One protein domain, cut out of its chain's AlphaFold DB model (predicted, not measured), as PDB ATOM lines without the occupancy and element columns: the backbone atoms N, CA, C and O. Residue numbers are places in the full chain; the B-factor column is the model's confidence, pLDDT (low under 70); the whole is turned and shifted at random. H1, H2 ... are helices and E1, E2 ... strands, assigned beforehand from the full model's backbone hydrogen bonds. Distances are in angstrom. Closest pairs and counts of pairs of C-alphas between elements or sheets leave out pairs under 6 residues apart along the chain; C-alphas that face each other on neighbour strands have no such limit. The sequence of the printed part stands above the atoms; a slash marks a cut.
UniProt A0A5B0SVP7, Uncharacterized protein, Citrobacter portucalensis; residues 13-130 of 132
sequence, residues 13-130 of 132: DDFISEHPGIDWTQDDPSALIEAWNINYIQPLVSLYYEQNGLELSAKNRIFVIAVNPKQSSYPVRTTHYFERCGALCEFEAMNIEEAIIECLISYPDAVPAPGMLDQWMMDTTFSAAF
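This is residues 13 to 130 of the 132 residues of an uncharacterized protein of Citrobacter portucalensis (UniProt A0A5B0SVP7). A strongly twisted sheet of four strands has H4 packed on one face and the short helix H5 on the other, with H3 at the E1 edge. From this body H2 leads out to an arm with H1 near its far end; residues 23 to 31 stick out, and H6 is at the opposite end of the elongated whole. The printed part has 118 residues with six named helices and four named strands, in the order H1 H2 H3 E1 E2 E3 E4 H4 H5 H6, a mixed class of helices and strands. The sheet's order is E1 E2 E3 E4, antiparallel throughout. The whole is only just loose, close to compact, with a radius of gyration of the C-alphas of 16.5 A and spans of 55 by 31 by 27 A.

Find C-alpha 13 at (356.287, 447.326, 347.369), where H1, residues 13 to 18, begins. Go on to H2, residues 30 to 40, 15.3 A long, and H3, residues 42 to 51, 14.3 A. Then come the strands: E1, residues 54 to 58, 13.5 A; E2, residues 61 to 67, 19.6 A; E3, residues 76 to 82, 19.9 A; and E4, residues 86 to 93, 21.1 A, which bends by 52 degrees at residue 89. H4, residues 96 to 106, runs 15.6 A from C-alpha 96 at (343.533, 426.069, 354.945). H5 is residues 116 to 121, and H6, residues 124 to 128, ends with C-alpha 128 at (358.686, 414.936, 377.789).

Begin with the sheet, a meander, each strand the antiparallel neighbour and hairpin partner of the one before. Look for N 56 and O 63 at 2.9 A between E1 and E2, N 64 and O 79 at 3.0 A between E2 and E3, and N 78 and O 91 at 2.8 A between E3 and E4. Residues 111 to 112 pair antiparallel with residues 56 to 57 of E1. H4 is on the sheet; its closest C-alphas to E3 are those of Ile 96 and Val 76, 6.2 A apart. H5 is on the opposite face from H4, at a height over the sheet of 8.9 A. H3 and H4 only just touch, with 3 pairs of C-alphas within 8 A, the closest Val 45 and Glu 97 at 7.0 A. H2 and H4 only just touch too, with 3 pairs, the closest C-alphas those of Ile 38 and Glu 97 at 6.4 A; they are about perpendicular at 85 degrees. H1 is close to H2 but not clearly touching, the closest C-alphas being those of Phe 15 and Trp 36, 7.7 A apart. H6 only grazes the sheet, with residues 125 to 128. In each of the six helices every O i to N i+4 pair is within hydrogen-bond range.

The two C-alphas farthest apart are those of Gln 26 and Thr 124, 55.2 A. The printed part has no cut, and the link from H1 to H2, 11 residues, is long. The mean pLDDT of the printed part is 92.8, and no printed residue is under 70.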
ATOM      1  N   ASP A  13     355.901 446.700 348.634       88.94
ATOM      2  CA  ASP A  13     356.287 447.326 347.369       88.94
ATOM      3  C   ASP A  13     355.897 446.462 346.158       88.94
ATOM      4  O   ASP A  13     355.424 447.004 345.154       88.94
ATOM      5  N   ASP A  14     356.022 445.133 346.257       91.06
ATOM      6  CA  ASP A  14     355.564 444.208 345.211       91.06
ATOM      7  C   ASP A  14     354.040 444.287 345.053       91.06
ATOM      8  O   ASP A  14     353.539 444.454 343.939       91.06
ATOM      9  N   PHE A  15     353.302 444.277 346.170       90.38
ATOM     10  CA  PHE A  15     351.842 444.413 346.164       90.38
ATOM     11  C   PHE A  15     351.385 445.702 345.464       90.38
ATOM     12  O   PHE A  15     350.497 445.674 344.608       90.38
ATOM     13  N   ILE A  16     351.998 446.839 345.815       89.81
ATOM     14  CA  ILE A  16     351.690 448.153 345.230       89.81
ATOM     15  C   ILE A  16     352.012 448.177 343.736       89.81
ATOM     16  O   ILE A  16     351.263 448.761 342.951       89.81
ATOM     17  N   SER A  17     353.120 447.552 343.343       89.00
ATOM     18  CA  SER A  17     353.566 447.519 341.951       89.00
ATOM     19  C   SER A  17     352.616 446.724 341.054       89.00
ATOM     20  O   SER A  17     352.412 447.112 339.904       89.00
ATOM     21  N   GLU A  18     351.994 445.657 341.567       88.44
ATOM     22  CA  GLU A  18     350.992 444.875 340.826       88.44
ATOM     23  C   GLU A  18     349.603 445.526 340.787       88.44
ATOM     24  O   GLU A  18     348.806 445.226 339.897       88.44
ATOM     25  N   HIS A  19     349.330 446.476 341.686       88.12
ATOM     26  CA  HIS A  19     348.037 447.155 341.772       88.12
ATOM     27  C   HIS A  19     348.173 448.682 341.693       88.12
ATOM     28  O   HIS A  19     347.809 449.405 342.632       88.12
ATOM     29  N   PRO A  20     348.676 449.214 340.562       82.00
ATOM     30  CA  PRO A  20     348.806 450.648 340.388       82.00
ATOM     31  C   PRO A  20     347.415 451.295 340.340       82.00
ATOM     32  O   PRO A  20     346.599 450.974 339.478       82.00
ATOM     33  N   GLY A  21     347.158 452.245 341.242       81.12
ATOM     34  CA  GLY A  21     345.945 453.074 341.214       81.12
ATOM     35  C   GLY A  21     344.960 452.881 342.366       81.12
ATOM     36  O   GLY A  21     343.938 453.557 342.358       81.12
ATOM     37  N   ILE A  22     345.257 452.027 343.349       82.44
ATOM     38  CA  ILE A  22     344.485 451.967 344.603       82.44
ATOM     39  C   ILE A  22     344.613 453.300 345.352       82.44
ATOM     40  O   ILE A  22     345.734 453.738 345.646       82.44
ATOM     41  N   ASP A  23     343.486 453.909 345.728       81.12
ATOM     42  CA  ASP A  23     343.463 454.991 346.712       81.12
ATOM     43  C   ASP A  23     343.257 454.404 348.110       81.12
ATOM     44  O   ASP A  23     342.141 454.221 348.588       81.12
ATOM     45  N   TRP A  24     344.366 454.171 348.810       74.75
ATOM     46  CA  TRP A  24     344.408 453.619 350.170       74.75
ATOM     47  C   TRP A  24     343.642 454.422 351.231       74.75
ATOM     48  O   TRP A  24     343.526 453.968 352.370       74.75
ATOM     49  N   THR A  25     343.182 455.632 350.906       75.25
ATOM     50  CA  THR A  25     342.404 456.483 351.813       75.25
ATOM     51  C   THR A  25     340.899 456.434 351.564       75.25
ATOM     52  O   THR A  25     340.139 456.867 352.432       75.25
ATOM     53  N   GLN A  26     340.470 455.926 350.406       72.06
ATOM     54  CA  GLN A  26     339.067 455.909 349.979       72.06
ATOM     55  C   GLN A  26     338.554 454.502 349.680       72.06
ATOM     56  O   GLN A  26     337.383 454.220 349.938       72.06
ATOM     57  N   ASP A  27     339.418 453.634 349.164       80.56
ATOM     58  CA  ASP A  27     339.084 452.259 348.830       80.56
ATOM     59  C   ASP A  27     339.205 451.358 350.066       80.56
ATOM     60  O   ASP A  27     340.061 451.568 350.926       80.56
ATOM     61  N   ASP A  28     338.362 450.325 350.143       85.50
ATOM     62  CA  ASP A  28     338.557 449.195 351.055       85.50
ATOM     63  C   ASP A  28     339.341 448.094 350.316       85.50
ATOM     64  O   ASP A  28     338.758 447.370 349.501       85.50
ATOM     65  N   PRO A  29     340.660 447.949 350.556       88.00
ATOM     66  CA  PRO A  29     341.492 446.997 349.832       88.00
ATOM     67  C   PRO A  29     341.367 445.563 350.368       88.00
ATOM     68  O   PRO A  29     342.085 444.689 349.887       88.00
ATOM     69  N   SER A  30     340.496 445.286 351.348       88.31
ATOM     70  CA  SER A  30     340.470 444.004 352.070       88.31
ATOM     71  C   SER A  30     340.344 442.789 351.145       88.31
ATOM     72  O   SER A  30     341.155 441.871 351.228       88.31
ATOM     73  N   ALA A  31     339.401 442.813 350.196       88.88
ATOM     74  CA  ALA A  31     339.214 441.717 349.238       88.88
ATOM     75  C   ALA A  31     340.412 441.541 348.285       88.88
ATOM     76  O   ALA A  31     340.693 440.438 347.816       88.88
ATOM     77  N   LEU A  32     341.127 442.629 347.990       91.25
ATOM     78  CA  LEU A  32     342.302 442.586 347.130       91.25
ATOM     79  C   LEU A  32     343.515 442.010 347.867       91.25
ATOM     80  O   LEU A  32     344.244 441.194 347.306       91.25
ATOM     81  N   ILE A  33     343.706 442.401 349.127       92.88
ATOM     82  CA  ILE A  33     344.735 441.838 350.010       92.88
ATOM     83  C   ILE A  33     344.489 440.344 350.216       92.88
ATOM     84  O   ILE A  33     345.423 439.552 350.121       92.88
ATOM     85  N   GLU A  34     343.235 439.944 350.433       92.62
ATOM     86  CA  GLU A  34     342.855 438.535 350.537       92.62
ATOM     87  C   GLU A  34     343.232 437.763 349.264       92.62
ATOM     88  O   GLU A  34     343.941 436.759 349.343       92.62
ATOM     89  N   ALA A  35     342.848 438.259 348.084       93.44
ATOM     90  CA  ALA A  35     343.180 437.617 346.811       93.44
ATOM     91  C   ALA A  35     344.698 437.523 346.569       93.44
ATOM     92  O   ALA A  35     345.192 436.486 346.119       93.44
ATOM     93  N   TRP A  36     345.447 438.578 346.895       95.50
ATOM     94  CA  TRP A  36     346.909 438.575 346.834       95.50
ATOM     95  C   TRP A  36     347.512 437.505 347.739       95.50
ATOM     96  O   TRP A  36     348.305 436.683 347.280       95.50
ATOM     97  N   ASN A  37     347.112 437.486 349.010       97.00
ATOM     98  CA  ASN A  37     347.627 436.538 349.984       97.00
ATOM     99  C   ASN A  37     347.314 435.100 349.563       97.00
ATOM    100  O   ASN A  37     348.211 434.261 349.594       97.00
ATOM    101  N   ILE A  38     346.090 434.828 349.095       96.62
ATOM    102  CA  ILE A  38     345.689 433.515 348.566       96.62
ATOM    103  C   ILE A  38     346.585 433.098 347.398       96.62
ATOM    104  O   ILE A  38     347.030 431.950 347.361       96.62
ATOM    105  N   ASN A  39     346.879 434.008 346.464       96.19
ATOM    106  CA  ASN A  39     347.775 433.732 345.340       96.19
ATOM    107  C   ASN A  39     349.208 433.449 345.812       96.19
ATOM    108  O   ASN A  39     349.827 432.485 345.357       96.19
ATOM    109  N   TYR A  40     349.712 434.245 346.756       96.06
ATOM    110  CA  TYR A  40     351.053 434.102 347.321       96.06
ATOM    111  C   TYR A  40     351.265 432.725 347.968       96.06
ATOM    112  O   TYR A  40     352.322 432.114 347.811       96.06
ATOM    113  N   ILE A  41     350.249 432.194 348.660       97.62
ATOM    114  CA  ILE A  41     350.355 430.922 349.389       97.62
ATOM    115  C   ILE A  41     350.023 429.677 348.559       97.62
ATOM    116  O   ILE A  41     350.136 428.570 349.087       97.62
ATOM    117  N   GLN A  42     349.643 429.798 347.280       97.81
ATOM    118  CA  GLN A  42     349.261 428.640 346.452       97.81
ATOM    119  C   GLN A  42     350.277 427.479 346.458       97.81
ATOM    120  O   GLN A  42     349.847 426.320 346.530       97.81
ATOM    121  N   PRO A  43     351.607 427.714 346.447       97.50
ATOM    122  CA  PRO A  43     352.575 426.624 346.574       97.50
ATOM    123  C   PRO A  43     352.445 425.849 347.895       97.50
ATOM    124  O   PRO A  43     352.587 424.630 347.912       97.50
ATOM    125  N   LEU A  44     352.135 426.536 348.999       98.25
ATOM    126  CA  LEU A  44     351.959 425.924 350.320       98.25
ATOM    127  C   LEU A  44     350.623 425.193 350.445       98.25
ATOM    128  O   LEU A  44     350.572 424.124 351.046       98.25
ATOM    129  N   VAL A  45     349.560 425.731 349.842       98.06
ATOM    130  CA  VAL A  45     348.265 425.043 349.730       98.06
ATOM    131  C   VAL A  45     348.428 423.734 348.953       98.06
ATOM    132  O   VAL A  45     347.950 422.688 349.385       98.06
ATOM    133  N   SER A  46     349.165 423.765 347.841       97.88
ATOM    134  CA  SER A  46     349.472 422.560 347.058       97.88
ATOM    135  C   SER A  46     350.222 421.528 347.906       97.88
ATOM    136  O   SER A  46     349.816 420.368 347.977       97.88
ATOM    137  N   LEU A  47     351.255 421.973 348.631       97.38
ATOM    138  CA  LEU A  47     352.044 421.123 349.522       97.38
ATOM    139  C   LEU A  47     351.199 420.499 350.643       97.38
ATOM    140  O   LEU A  47     351.366 419.318 350.948       97.38
ATOM    141  N   TYR A  48     350.266 421.264 351.218       97.88
ATOM    142  CA  TYR A  48     349.337 420.774 352.235       97.88
ATOM    143  C   TYR A  48     348.546 419.562 351.733       97.88
ATOM    144  O   TYR A  48     348.438 418.552 352.431       97.88
ATOM    145  N   TYR A  49     347.995 419.638 350.519       96.75
ATOM    146  CA  TYR A  49     347.215 418.538 349.950       96.75
ATOM    147  C   TYR A  49     348.083 417.332 349.581       96.75
ATOM    148  O   TYR A  49     347.643 416.197 349.760       96.75
ATOM    149  N   GLU A  50     349.310 417.556 349.110       96.25
ATOM    150  CA  GLU A  50     350.264 416.483 348.803       96.25
ATOM    151  C   GLU A  50     350.678 415.687 350.048       96.25
ATOM    152  O   GLU A  50     350.849 414.469 349.975       96.25
ATOM    153  N   GLN A  51     350.827 416.363 351.189       94.38
ATOM    154  CA  GLN A  51     351.337 415.773 352.432       94.38
ATOM    155  C   GLN A  51     350.244 415.464 353.464       94.38
ATOM    156  O   GLN A  51     350.537 414.878 354.506       94.38
ATOM    157  N   ASN A  52     348.985 415.807 353.174       94.38
ATOM    158  CA  ASN A  52     347.859 415.721 354.108       94.38
ATOM    159  C   ASN A  52     348.109 416.509 355.413       94.38
ATOM    160  O   ASN A  52     347.850 416.037 356.522       94.38
ATOM    161  N   GLY A  53     348.644 417.715 355.257       96.81
ATOM    162  CA  GLY A  53     349.120 418.582 356.327       96.81
ATOM    163  C   GLY A  53     350.298 419.420 355.845       96.81
ATOM    164  O   GLY A  53     350.883 419.143 354.804       96.81
ATOM    165  N   LEU A  54     350.648 420.458 356.591       98.38
ATOM    166  CA  LEU A  54     351.765 421.335 356.266       98.38
ATOM    167  C   LEU A  54     352.599 421.599 357.515       98.38
ATOM    168  O   LEU A  54     352.076 422.033 358.541       98.38
ATOM    169  N   GLU A  55     353.903 421.368 357.404       98.25
ATOM    170  CA  GLU A  55     354.876 421.716 358.436       98.25
ATOM    171  C   GLU A  55     355.730 422.893 357.972       98.25
ATOM    172  O   GLU A  55     356.423 422.819 356.952       98.25
ATOM    173  N   LEU A  56     355.696 423.976 358.741       98.31
ATOM    174  CA  LEU A  56     356.538 425.149 358.555       98.31
ATOM    175  C   LEU A  56     357.486 425.298 359.744       98.31
ATOM    176  O   LEU A  56     357.157 424.918 360.867       98.31
ATOM    177  N   SER A  57     358.646 425.905 359.527       97.50
ATOM    178  CA  SER A  57     359.581 426.247 360.599       97.50
ATOM    179  C   SER A  57     360.057 427.685 360.483       97.50
ATOM    180  O   SER A  57     360.294 428.176 359.382       97.50
ATOM    181  N   ALA A  58     360.218 428.342 361.629       96.50
ATOM    182  CA  ALA A  58     360.863 429.645 361.738       96.50
ATOM    183  C   ALA A  58     361.718 429.668 363.007       96.50
ATOM    184  O   ALA A  58     361.201 429.558 364.124       96.50
ATOM    185  N   LYS A  59     363.037 429.828 362.854       94.25
ATOM    186  CA  LYS A  59     364.006 429.843 363.966       94.25
ATOM    187  C   LYS A  59     363.873 428.593 364.852       94.25
ATOM    188  O   LYS A  59     364.246 427.504 364.439       94.25
ATOM    189  N   ASN A  60     363.360 428.755 366.069       93.94
ATOM    190  CA  ASN A  60     363.177 427.720 367.086       93.94
ATOM    191  C   ASN A  60     361.701 427.332 367.271       93.94
ATOM    192  O   ASN A  60     361.289 426.926 368.362       93.94
ATOM    193  N   ARG A  61     360.899 427.485 366.215       96.25
ATOM    194  CA  ARG A  61     359.477 427.144 366.177       96.25
ATOM    195  C   ARG A  61     359.171 426.225 365.006       96.25
ATOM    196  O   ARG A  61     359.756 426.375 363.934       96.25
ATOM    197  N   ILE A  62     358.207 425.341 365.226       97.19
ATOM    198  CA  ILE A  62     357.552 424.551 364.180       97.19
ATOM    199  C   ILE A  62     356.062 424.870 364.234       97.19
ATOM    200  O   ILE A  62     355.486 424.975 365.318       97.19
ATOM    201  N   PHE A  63     355.442 425.006 363.073       98.06
ATOM    202  CA  PHE A  63     354.010 425.196 362.913       98.06
ATOM    203  C   PHE A  63     353.472 424.024 362.112       98.06
ATOM    204  O   PHE A  63     353.918 423.787 360.991       98.06
ATOM    205  N   VAL A  64     352.532 423.287 362.692       98.00
ATOM    206  CA  VAL A  64     351.859 422.186 361.998       98.00
ATOM    207  C   VAL A  64     350.427 422.588 361.720       98.00
ATOM    208  O   VAL A  64     349.640 422.747 362.651       98.00
ATOM    209  N   ILE A  65     350.112 422.749 360.441       98.38
ATOM    210  CA  ILE A  65     348.789 423.081 359.926       98.38
ATOM    211  C   ILE A  65     348.170 421.785 359.415       98.38
ATOM    212  O   ILE A  65     348.675 421.171 358.477       98.38
ATOM    213  N   ALA A  66     347.091 421.340 360.047       97.69
ATOM    214  CA  ALA A  66     346.429 420.082 359.717       97.69
ATOM    215  C   ALA A  66     344.931 420.148 360.024       97.69
ATOM    216  O   ALA A  66     344.450 421.097 360.649       97.69
ATOM    217  N   VAL A  67     344.194 419.109 359.623       96.81
ATOM    218  CA  VAL A  67     342.795 418.926 360.028       96.81
ATOM    219  C   VAL A  67     342.692 418.983 361.551       96.81
ATOM    220  O   VAL A  67     343.473 418.346 362.264       96.81
ATOM    221  N   ASN A  68     341.724 419.744 362.053       96.06
ATOM    222  CA  ASN A  68     341.490 419.875 363.478       96.06
ATOM    223  C   ASN A  68     341.003 418.528 364.048       96.06
ATOM    224  O   ASN A  68     339.942 418.044 363.648       96.06
ATOM    225  N   PRO A  69     341.742 417.903 364.984       92.06
ATOM    226  CA  PRO A  69     341.317 416.641 365.582       92.06
ATOM    227  C   PRO A  69     340.193 416.823 366.612       92.06
ATOM    228  O   PRO A  69     339.610 415.837 367.067       92.06
ATOM    229  N   LYS A  70     339.908 418.060 367.032       91.06
ATOM    230  CA  LYS A  70     338.844 418.380 367.985       91.06
ATOM    231  C   LYS A  70     337.508 418.486 367.258       91.06
ATOM    232  O   LYS A  70     337.442 418.878 366.097       91.06
ATOM    233  N   GLN A  71     336.419 418.210 367.974       86.75
ATOM    234  CA  GLN A  71     335.073 418.524 367.495       86.75
ATOM    235  C   GLN A  71     334.841 420.042 367.591       86.75
ATOM    236  O   GLN A  71     334.213 420.526 368.529       86.75
ATOM    237  N   SER A  72     335.412 420.783 366.641       91.25
ATOM    238  CA  SER A  72     335.321 422.238 366.518       91.25
ATOM    239  C   SER A  72     334.526 422.632 365.270       91.25
ATOM    240  O   SER A  72     334.415 421.861 364.317       91.25
ATOM    241  N   SER A  73     333.971 423.844 365.275       94.00
ATOM    242  CA  SER A  73     333.403 424.476 364.076       94.00
ATOM    243  C   SER A  73     334.479 424.878 363.061       94.00
ATOM    244  O   SER A  73     334.151 425.131 361.906       94.00
ATOM    245  N   TYR A  74     335.743 424.906 363.491       96.12
ATOM    246  CA  TYR A  74     336.911 425.260 362.696       96.12
ATOM    247  C   TYR A  74     337.658 423.986 362.262       96.12
ATOM    248  O   TYR A  74     338.264 423.313 363.108       96.12
ATOM    249  N   PRO A  75     337.594 423.603 360.973       95.81
ATOM    250  CA  PRO A  75     338.097 422.319 360.488       95.81
ATOM    251  C   PRO A  75     339.621 422.246 360.361       95.81
ATOM    252  O   PRO A  75     340.149 421.146 360.195       95.81
ATOM    253  N   VAL A  76     340.334 423.371 360.430       97.62
ATOM    254  CA  VAL A  76     341.798 423.429 360.315       97.62
ATOM    255  C   VAL A  76     342.389 423.961 361.612       97.62
ATOM    256  O   VAL A  76     341.819 424.841 362.255       97.62
ATOM    257  N   ARG A  77     343.535 423.415 362.012       97.31
ATOM    258  CA  ARG A  77     344.266 423.830 363.204       97.31
ATOM    259  C   ARG A  77     345.748 424.000 362.900       97.31
ATOM    260  O   ARG A  77     346.383 423.076 362.396       97.31
ATOM    261  N   THR A  78     346.302 425.126 363.331       98.00
ATOM    262  CA  THR A  78     347.742 425.375 363.413       98.00
ATOM    263  C   THR A  78     348.212 425.111 364.837       98.00
ATOM    264  O   THR A  78     347.760 425.756 365.781       98.00
ATOM    265  N   THR A  79     349.118 424.154 365.022       97.25
ATOM    266  CA  THR A  79     349.766 423.890 366.315       97.25
ATOM    267  C   THR A  79     351.151 424.517 366.324       97.25
ATOM    268  O   THR A  79     351.968 424.219 365.454       97.25
ATOM    269  N   HIS A  80     351.418 425.377 367.305       96.62
ATOM    270  CA  HIS A  80     352.689 426.076 367.447       96.62
ATOM    271  C   HIS A  80     353.560 425.331 368.452       96.62
ATOM    272  O   HIS A  80     353.251 425.287 369.644       96.62
ATOM    273  N   TYR A  81     354.674 424.792 367.984       96.12
ATOM    274  CA  TYR A  81     355.681 424.150 368.812       96.12
ATOM    275  C   TYR A  81     356.876 425.073 369.015       96.12
ATOM    276  O   TYR A  81     357.211 425.891 368.155       96.12
ATOM    277  N   PHE A  82     357.550 424.910 370.146       93.75
ATOM    278  CA  PHE A  82     358.802 425.594 370.440       93.75
ATOM    279  C   PHE A  82     359.847 424.599 370.912       93.75
ATOM    280  O   PHE A  82     359.537 423.641 371.629       93.75
ATOM    281  N   GLU A  83     361.086 424.830 370.492       89.12
ATOM    282  CA  GLU A  83     362.201 423.936 370.773       89.12
ATOM    283  C   GLU A  83     362.277 423.636 372.278       89.12
ATOM    284  O   GLU A  83     362.271 424.546 373.107       89.12
ATOM    285  N   ARG A  84     362.327 422.346 372.639       83.62
ATOM    286  CA  ARG A  84     362.396 421.846 374.030       83.62
ATOM    287  C   ARG A  84     361.206 422.190 374.940       83.62
ATOM    288  O   ARG A  84     361.255 421.846 376.119       83.62
ATOM    289  N   CYS A  85     360.146 422.822 374.433       86.19
ATOM    290  CA  CYS A  85     358.948 423.157 375.215       86.19
ATOM    291  C   CYS A  85     357.687 422.401 374.778       86.19
ATOM    292  O   CYS A  85     356.697 422.434 375.502       86.19
ATOM    293  N   GLY A  86     357.703 421.715 373.632       89.12
ATOM    294  CA  GLY A  86     356.510 421.056 373.103       89.12
ATOM    295  C   GLY A  86     355.543 422.049 372.457       89.12
ATOM    296  O   GLY A  86     355.967 423.062 371.896       89.12
ATOM    297  N   ALA A  87     354.246 421.735 372.501       89.75
ATOM    298  CA  ALA A  87     353.187 422.603 371.987       89.75
ATOM    299  C   ALA A  87     352.939 423.784 372.943       89.75
ATOM    300  O   ALA A  87     352.743 423.585 374.139       89.75
ATOM    301  N   LEU A  88     352.935 425.011 372.415       89.69
ATOM    302  CA  LEU A  88     352.708 426.240 373.183       89.69
ATOM    303  C   LEU A  88     351.272 426.746 373.072       89.69
ATOM    304  O   LEU A  88     350.665 427.136 374.066       89.69
ATOM    305  N   CYS A  89     350.758 426.804 371.848       91.19
ATOM    306  CA  CYS A  89     349.430 427.313 371.560       91.19
ATOM    307  C   CYS A  89     348.891 426.716 370.263       91.19
ATOM    308  O   CYS A  89     349.613 426.089 369.482       91.19
ATOM    309  N   GLU A  90     347.597 426.918 370.059       93.81
ATOM    310  CA  GLU A  90     346.870 426.462 368.888       93.81
ATOM    311  C   GLU A  90     346.039 427.620 368.339       93.81
ATOM    312  O   GLU A  90     345.504 428.424 369.106       93.81
ATOM    313  N   PHE A  91     345.929 427.677 367.017       95.06
ATOM    314  CA  PHE A  91     345.014 428.546 366.290       95.06
ATOM    315  C   PHE A  91     344.086 427.665 365.453       95.06
ATOM    316  O   PHE A  91     344.548 426.706 364.836       95.06
ATOM    317  N   GLU A  92     342.785 427.948 365.460       96.69
ATOM    318  CA  GLU A  92     341.798 427.220 364.660       96.69
ATOM    319  C   GLU A  92     341.232 428.146 363.581       96.69
ATOM    320  O   GLU A  92     340.937 429.303 363.867       96.69
ATOM    321  N   ALA A  93     341.077 427.628 362.362       96.75
ATOM    322  CA  ALA A  93     340.677 428.390 361.183       96.75
ATOM    323  C   ALA A  93     339.542 427.700 360.415       96.75
ATOM    324  O   ALA A  93     339.361 426.477 360.493       96.75
ATOM    325  N   MET A  94     338.781 428.484 359.648       96.94
ATOM    326  CA  MET A  94     337.662 428.006 358.830       96.94
ATOM    327  C   MET A  94     338.129 427.240 357.593       96.94
ATOM    328  O   MET A  94     337.407 426.368 357.103       96.94
ATOM    329  N   ASN A  95     339.318 427.552 357.079       96.44
ATOM    330  CA  ASN A  95     339.913 426.905 355.915       96.44
ATOM    331  C   ASN A  95     341.453 426.897 355.993       96.44
ATOM    332  O   ASN A  95     342.054 427.360 356.963       96.44
ATOM    333  N   ILE A  96     342.080 426.274 354.993       97.50
ATOM    334  CA  ILE A  96     343.533 426.069 354.945       97.50
ATOM    335  C   ILE A  96     344.235 427.393 354.646       97.50
ATOM    336  O   ILE A  96     345.277 427.683 355.228       97.50
ATOM    337  N   GLU A  97     343.654 428.202 353.767       97.75
ATOM    338  CA  GLU A  97     344.182 429.488 353.343       97.75
ATOM    339  C   GLU A  97     344.320 430.449 354.525       97.75
ATOM    340  O   GLU A  97     345.406 430.969 354.760       97.75
ATOM    341  N   GLU A  98     343.266 430.606 355.324       96.94
ATOM    342  CA  GLU A  98     343.252 431.405 356.551       96.94
ATOM    343  C   GLU A  98     344.336 430.933 357.527       96.94
ATOM    344  O   GLU A  98     345.127 431.740 358.009       96.94
ATOM    345  N   ALA A  99     344.446 429.620 357.763       97.75
ATOM    346  CA  ALA A  99     345.454 429.068 358.667       97.75
ATOM    347  C   ALA A  99     346.895 429.368 358.218       97.75
ATOM    348  O   ALA A  99     347.753 429.678 359.050       97.75
ATOM    349  N   ILE A 100     347.171 429.265 356.913       98.25
ATOM    350  CA  ILE A 100     348.495 429.543 356.342       98.25
ATOM    351  C   ILE A 100     348.783 431.047 356.365       98.25
ATOM    352  O   ILE A 100     349.880 431.440 356.767       98.25
ATOM    353  N   ILE A 101     347.820 431.886 355.974       97.50
ATOM    354  CA  ILE A 101     347.973 433.347 355.947       97.50
ATOM    355  C   ILE A 101     348.260 433.877 357.352       97.50
ATOM    356  O   ILE A 101     349.258 434.570 357.540       97.50
ATOM    357  N   GLU A 102     347.463 433.491 358.349       96.19
ATOM    358  CA  GLU A 102     347.659 433.901 359.747       96.19
ATOM    359  C   GLU A 102     349.026 433.463 360.292       96.19
ATOM    360  O   GLU A 102     349.718 434.219 360.986       96.19
ATOM    361  N   CYS A 103     349.468 432.254 359.927       97.12
ATOM    362  CA  CYS A 103     350.792 431.766 360.295       97.12
ATOM    363  C   CYS A 103     351.907 432.622 359.679       97.12
ATOM    364  O   CYS A 103     352.853 432.975 360.382       97.12
ATOM    365  N   LEU A 104     351.816 432.967 358.394       97.00
ATOM    366  CA  LEU A 104     352.850 433.731 357.690       97.00
ATOM    367  C   LEU A 104     352.840 435.226 358.028       97.00
ATOM    368  O   LEU A 104     353.906 435.832 358.051       97.00
ATOM    369  N   ILE A 105     351.687 435.811 358.358       94.69
ATOM    370  CA  ILE A 105     351.611 437.171 358.918       94.69
ATOM    371  C   ILE A 105     352.353 437.213 360.258       94.69
ATOM    372  O   ILE A 105     353.177 438.094 360.503       94.69
ATOM    373  N   SER A 106     352.107 436.222 361.118       93.31
ATOM    374  CA  SER A 106     352.742 436.140 362.438       93.31
ATOM    375  C   SER A 106     354.230 435.767 362.370       93.31
ATOM    376  O   SER A 106     355.013 436.174 363.234       93.31
ATOM    377  N   TYR A 107     354.623 434.981 361.365       94.75
ATOM    378  CA  TYR A 107     355.976 434.453 361.178       94.75
ATOM    379  C   TYR A 107     356.400 434.539 359.698       94.75
ATOM    380  O   TYR A 107     356.415 433.521 359.002       94.75
ATOM    381  N   PRO A 108     356.784 435.734 359.206       93.31
ATOM    382  CA  PRO A 108     357.075 435.953 357.782       93.31
ATOM    383  C   PRO A 108     358.293 435.187 357.251       93.31
ATOM    384  O   PRO A 108     358.446 435.018 356.045       93.31
ATOM    385  N   ASP A 109     359.177 434.737 358.142       94.75
ATOM    386  CA  ASP A 109     360.354 433.925 357.832       94.75
ATOM    387  C   ASP A 109     360.081 432.412 357.885       94.75
ATOM    388  O   ASP A 109     361.018 431.620 357.758       94.75
ATOM    389  N   ALA A 110     358.824 431.995 358.074       97.12
ATOM    390  CA  ALA A 110     358.465 430.587 358.117       97.12
ATOM    391  C   ALA A 110     358.560 429.928 356.733       97.12
ATOM    392  O   ALA A 110     358.026 430.422 355.741       97.12
ATOM    393  N   VAL A 111     359.221 428.771 356.679       97.06
ATOM    394  CA  VAL A 111     359.449 428.006 355.443       97.06
ATOM    395  C   VAL A 111     359.061 426.538 355.614       97.06
ATOM    396  O   VAL A 111     359.131 426.031 356.738       97.06
ATOM    397  N   PRO A 112     358.688 425.826 354.532       97.69
ATOM    398  CA  PRO A 112     358.414 424.392 354.581       97.69
ATOM    399  C   PRO A 112     359.553 423.588 355.205       97.69
ATOM    400  O   PRO A 112     360.712 423.724 354.809       97.69
ATOM    401  N   ALA A 113     359.216 422.732 356.166       96.62
ATOM    402  CA  ALA A 113     360.174 421.905 356.897       96.62
ATOM    403  C   ALA A 113     359.583 420.523 357.242       96.62
ATOM    404  O   ALA A 113     359.432 420.198 358.420       96.62
ATOM    405  N   PRO A 114     359.235 419.704 356.231       94.56
ATOM    406  CA  PRO A 114     358.583 418.418 356.455       94.56
ATOM    407  C   PRO A 114     359.468 417.452 357.254       94.56
ATOM    408  O   PRO A 114     360.652 417.271 356.953       94.56
ATOM    409  N   GLY A 115     358.876 416.803 358.255       92.94
ATOM    410  CA  GLY A 115     359.522 415.825 359.130       92.94
ATOM    411  C   GLY A 115     360.326 416.452 360.271       92.94
ATOM    412  O   GLY A 115     361.000 415.736 361.015       92.94
ATOM    413  N   MET A 116     360.293 417.777 360.432       93.94
ATOM    414  CA  MET A 116     361.024 418.442 361.510       93.94
ATOM    415  C   MET A 116     360.378 418.165 362.872       93.94
ATOM    416  O   MET A 116     361.094 417.993 363.861       93.94
ATOM    417  N   LEU A 117     359.044 418.053 362.932       93.38
ATOM    418  CA  LEU A 117     358.361 417.685 364.173       93.38
ATOM    419  C   LEU A 117     358.736 416.262 364.599       93.38
ATOM    420  O   LEU A 117     359.057 416.049 365.766       93.38
ATOM    421  N   ASP A 118     358.778 415.312 363.665       92.31
ATOM    422  CA  ASP A 118     359.206 413.936 363.944       92.31
ATOM    423  C   ASP A 118     360.628 413.892 364.514       92.31
ATOM    424  O   ASP A 118     360.902 413.178 365.482       92.31
ATOM    425  N   GLN A 119     361.533 414.708 363.966       92.00
ATOM    426  CA  GLN A 119     362.888 414.854 364.501       92.00
ATOM    427  C   GLN A 119     362.881 415.378 365.937       92.00
ATOM    428  O   GLN A 119     363.602 414.849 366.784       92.00
ATOM    429  N   TRP A 120     362.054 416.378 366.241       92.62
ATOM    430  CA  TRP A 120     361.921 416.910 367.599       92.62
ATOM    431  C   TRP A 120     361.271 415.917 368.558       92.62
ATOM    432  O   TRP A 120     361.659 415.851 369.720       92.62
ATOM    433  N   MET A 121     360.344 415.084 368.093       90.12
ATOM    434  CA  MET A 121     359.742 414.027 368.908       90.12
ATOM    435  C   MET A 121     360.749 412.946 369.327       90.12
ATOM    436  O   MET A 121     360.523 412.265 370.329       90.12
ATOM    437  N   MET A 122     361.877 412.809 368.620       90.19
ATOM    438  CA  MET A 122     362.996 411.961 369.051       90.19
ATOM    439  C   MET A 122     363.844 412.596 370.168       90.19
ATOM    440  O   MET A 122     364.571 411.877 370.857       90.19
ATOM    441  N   ASP A 123     363.755 413.912 370.385       88.75
ATOM    442  CA  ASP A 123     364.414 414.589 371.502       88.75
ATOM    443  C   ASP A 123     363.667 414.305 372.815       88.75
ATOM    444  O   ASP A 123     362.447 414.463 372.944       88.75
ATOM    445  N   THR A 124     364.409 413.860 373.825       86.69
ATOM    446  CA  THR A 124     363.833 413.454 375.112       86.69
ATOM    447  C   THR A 124     363.293 414.629 375.918       86.69
ATOM    448  O   THR A 124     362.353 414.443 376.687       86.69
ATOM    449  N   THR A 125     363.845 415.832 375.740       87.00
ATOM    450  CA  THR A 125     363.377 417.046 376.418       87.00
ATOM    451  C   THR A 125     362.064 417.508 375.802       87.00
ATOM    452  O   THR A 125     361.098 417.751 376.519       87.00
ATOM    453  N   PHE A 126     362.003 417.578 374.473       89.06
ATOM    454  CA  PHE A 126     360.798 417.977 373.755       89.06
ATOM    455  C   PHE A 126     359.651 416.980 373.964       89.06
ATOM    456  O   PHE A 126     358.550 417.370 374.349       89.06
ATOM    457  N   SER A 127     359.907 415.681 373.789       87.38
ATOM    458  CA  SER A 127     358.875 414.646 373.950       87.38
ATOM    459  C   SER A 127     358.358 414.509 375.389       87.38
ATOM    460  O   SER A 127     357.224 414.069 375.593       87.38
ATOM    461  N   ALA A 128     359.138 414.913 376.398       86.94
ATOM    462  CA  ALA A 128     358.686 414.936 377.789       86.94
ATOM    463  C   ALA A 128     357.543 415.937 378.034       86.94
ATOM    464  O   ALA A 128     356.748 415.719 378.951       86.94
ATOM    465  N   ALA A 129     357.409 416.983 377.210       86.19
ATOM    466  CA  ALA A 129     356.338 417.974 377.332       86.19
ATOM    467  C   ALA A 129     354.930 417.391 377.104       86.19
ATOM    468  O   ALA A 129     353.954 417.953 377.587       86.19
ATOM    469  N   PHE A 130     354.815 416.245 376.424       82.38
ATOM    470  CA  PHE A 130     353.533 415.592 376.112       82.38
ATOM    471  C   PHE A 130     353.154 414.466 377.085       82.38
ATOM    472  O   PHE A 130     352.139 413.804 376.891       82.38
TER     473      PHE A 130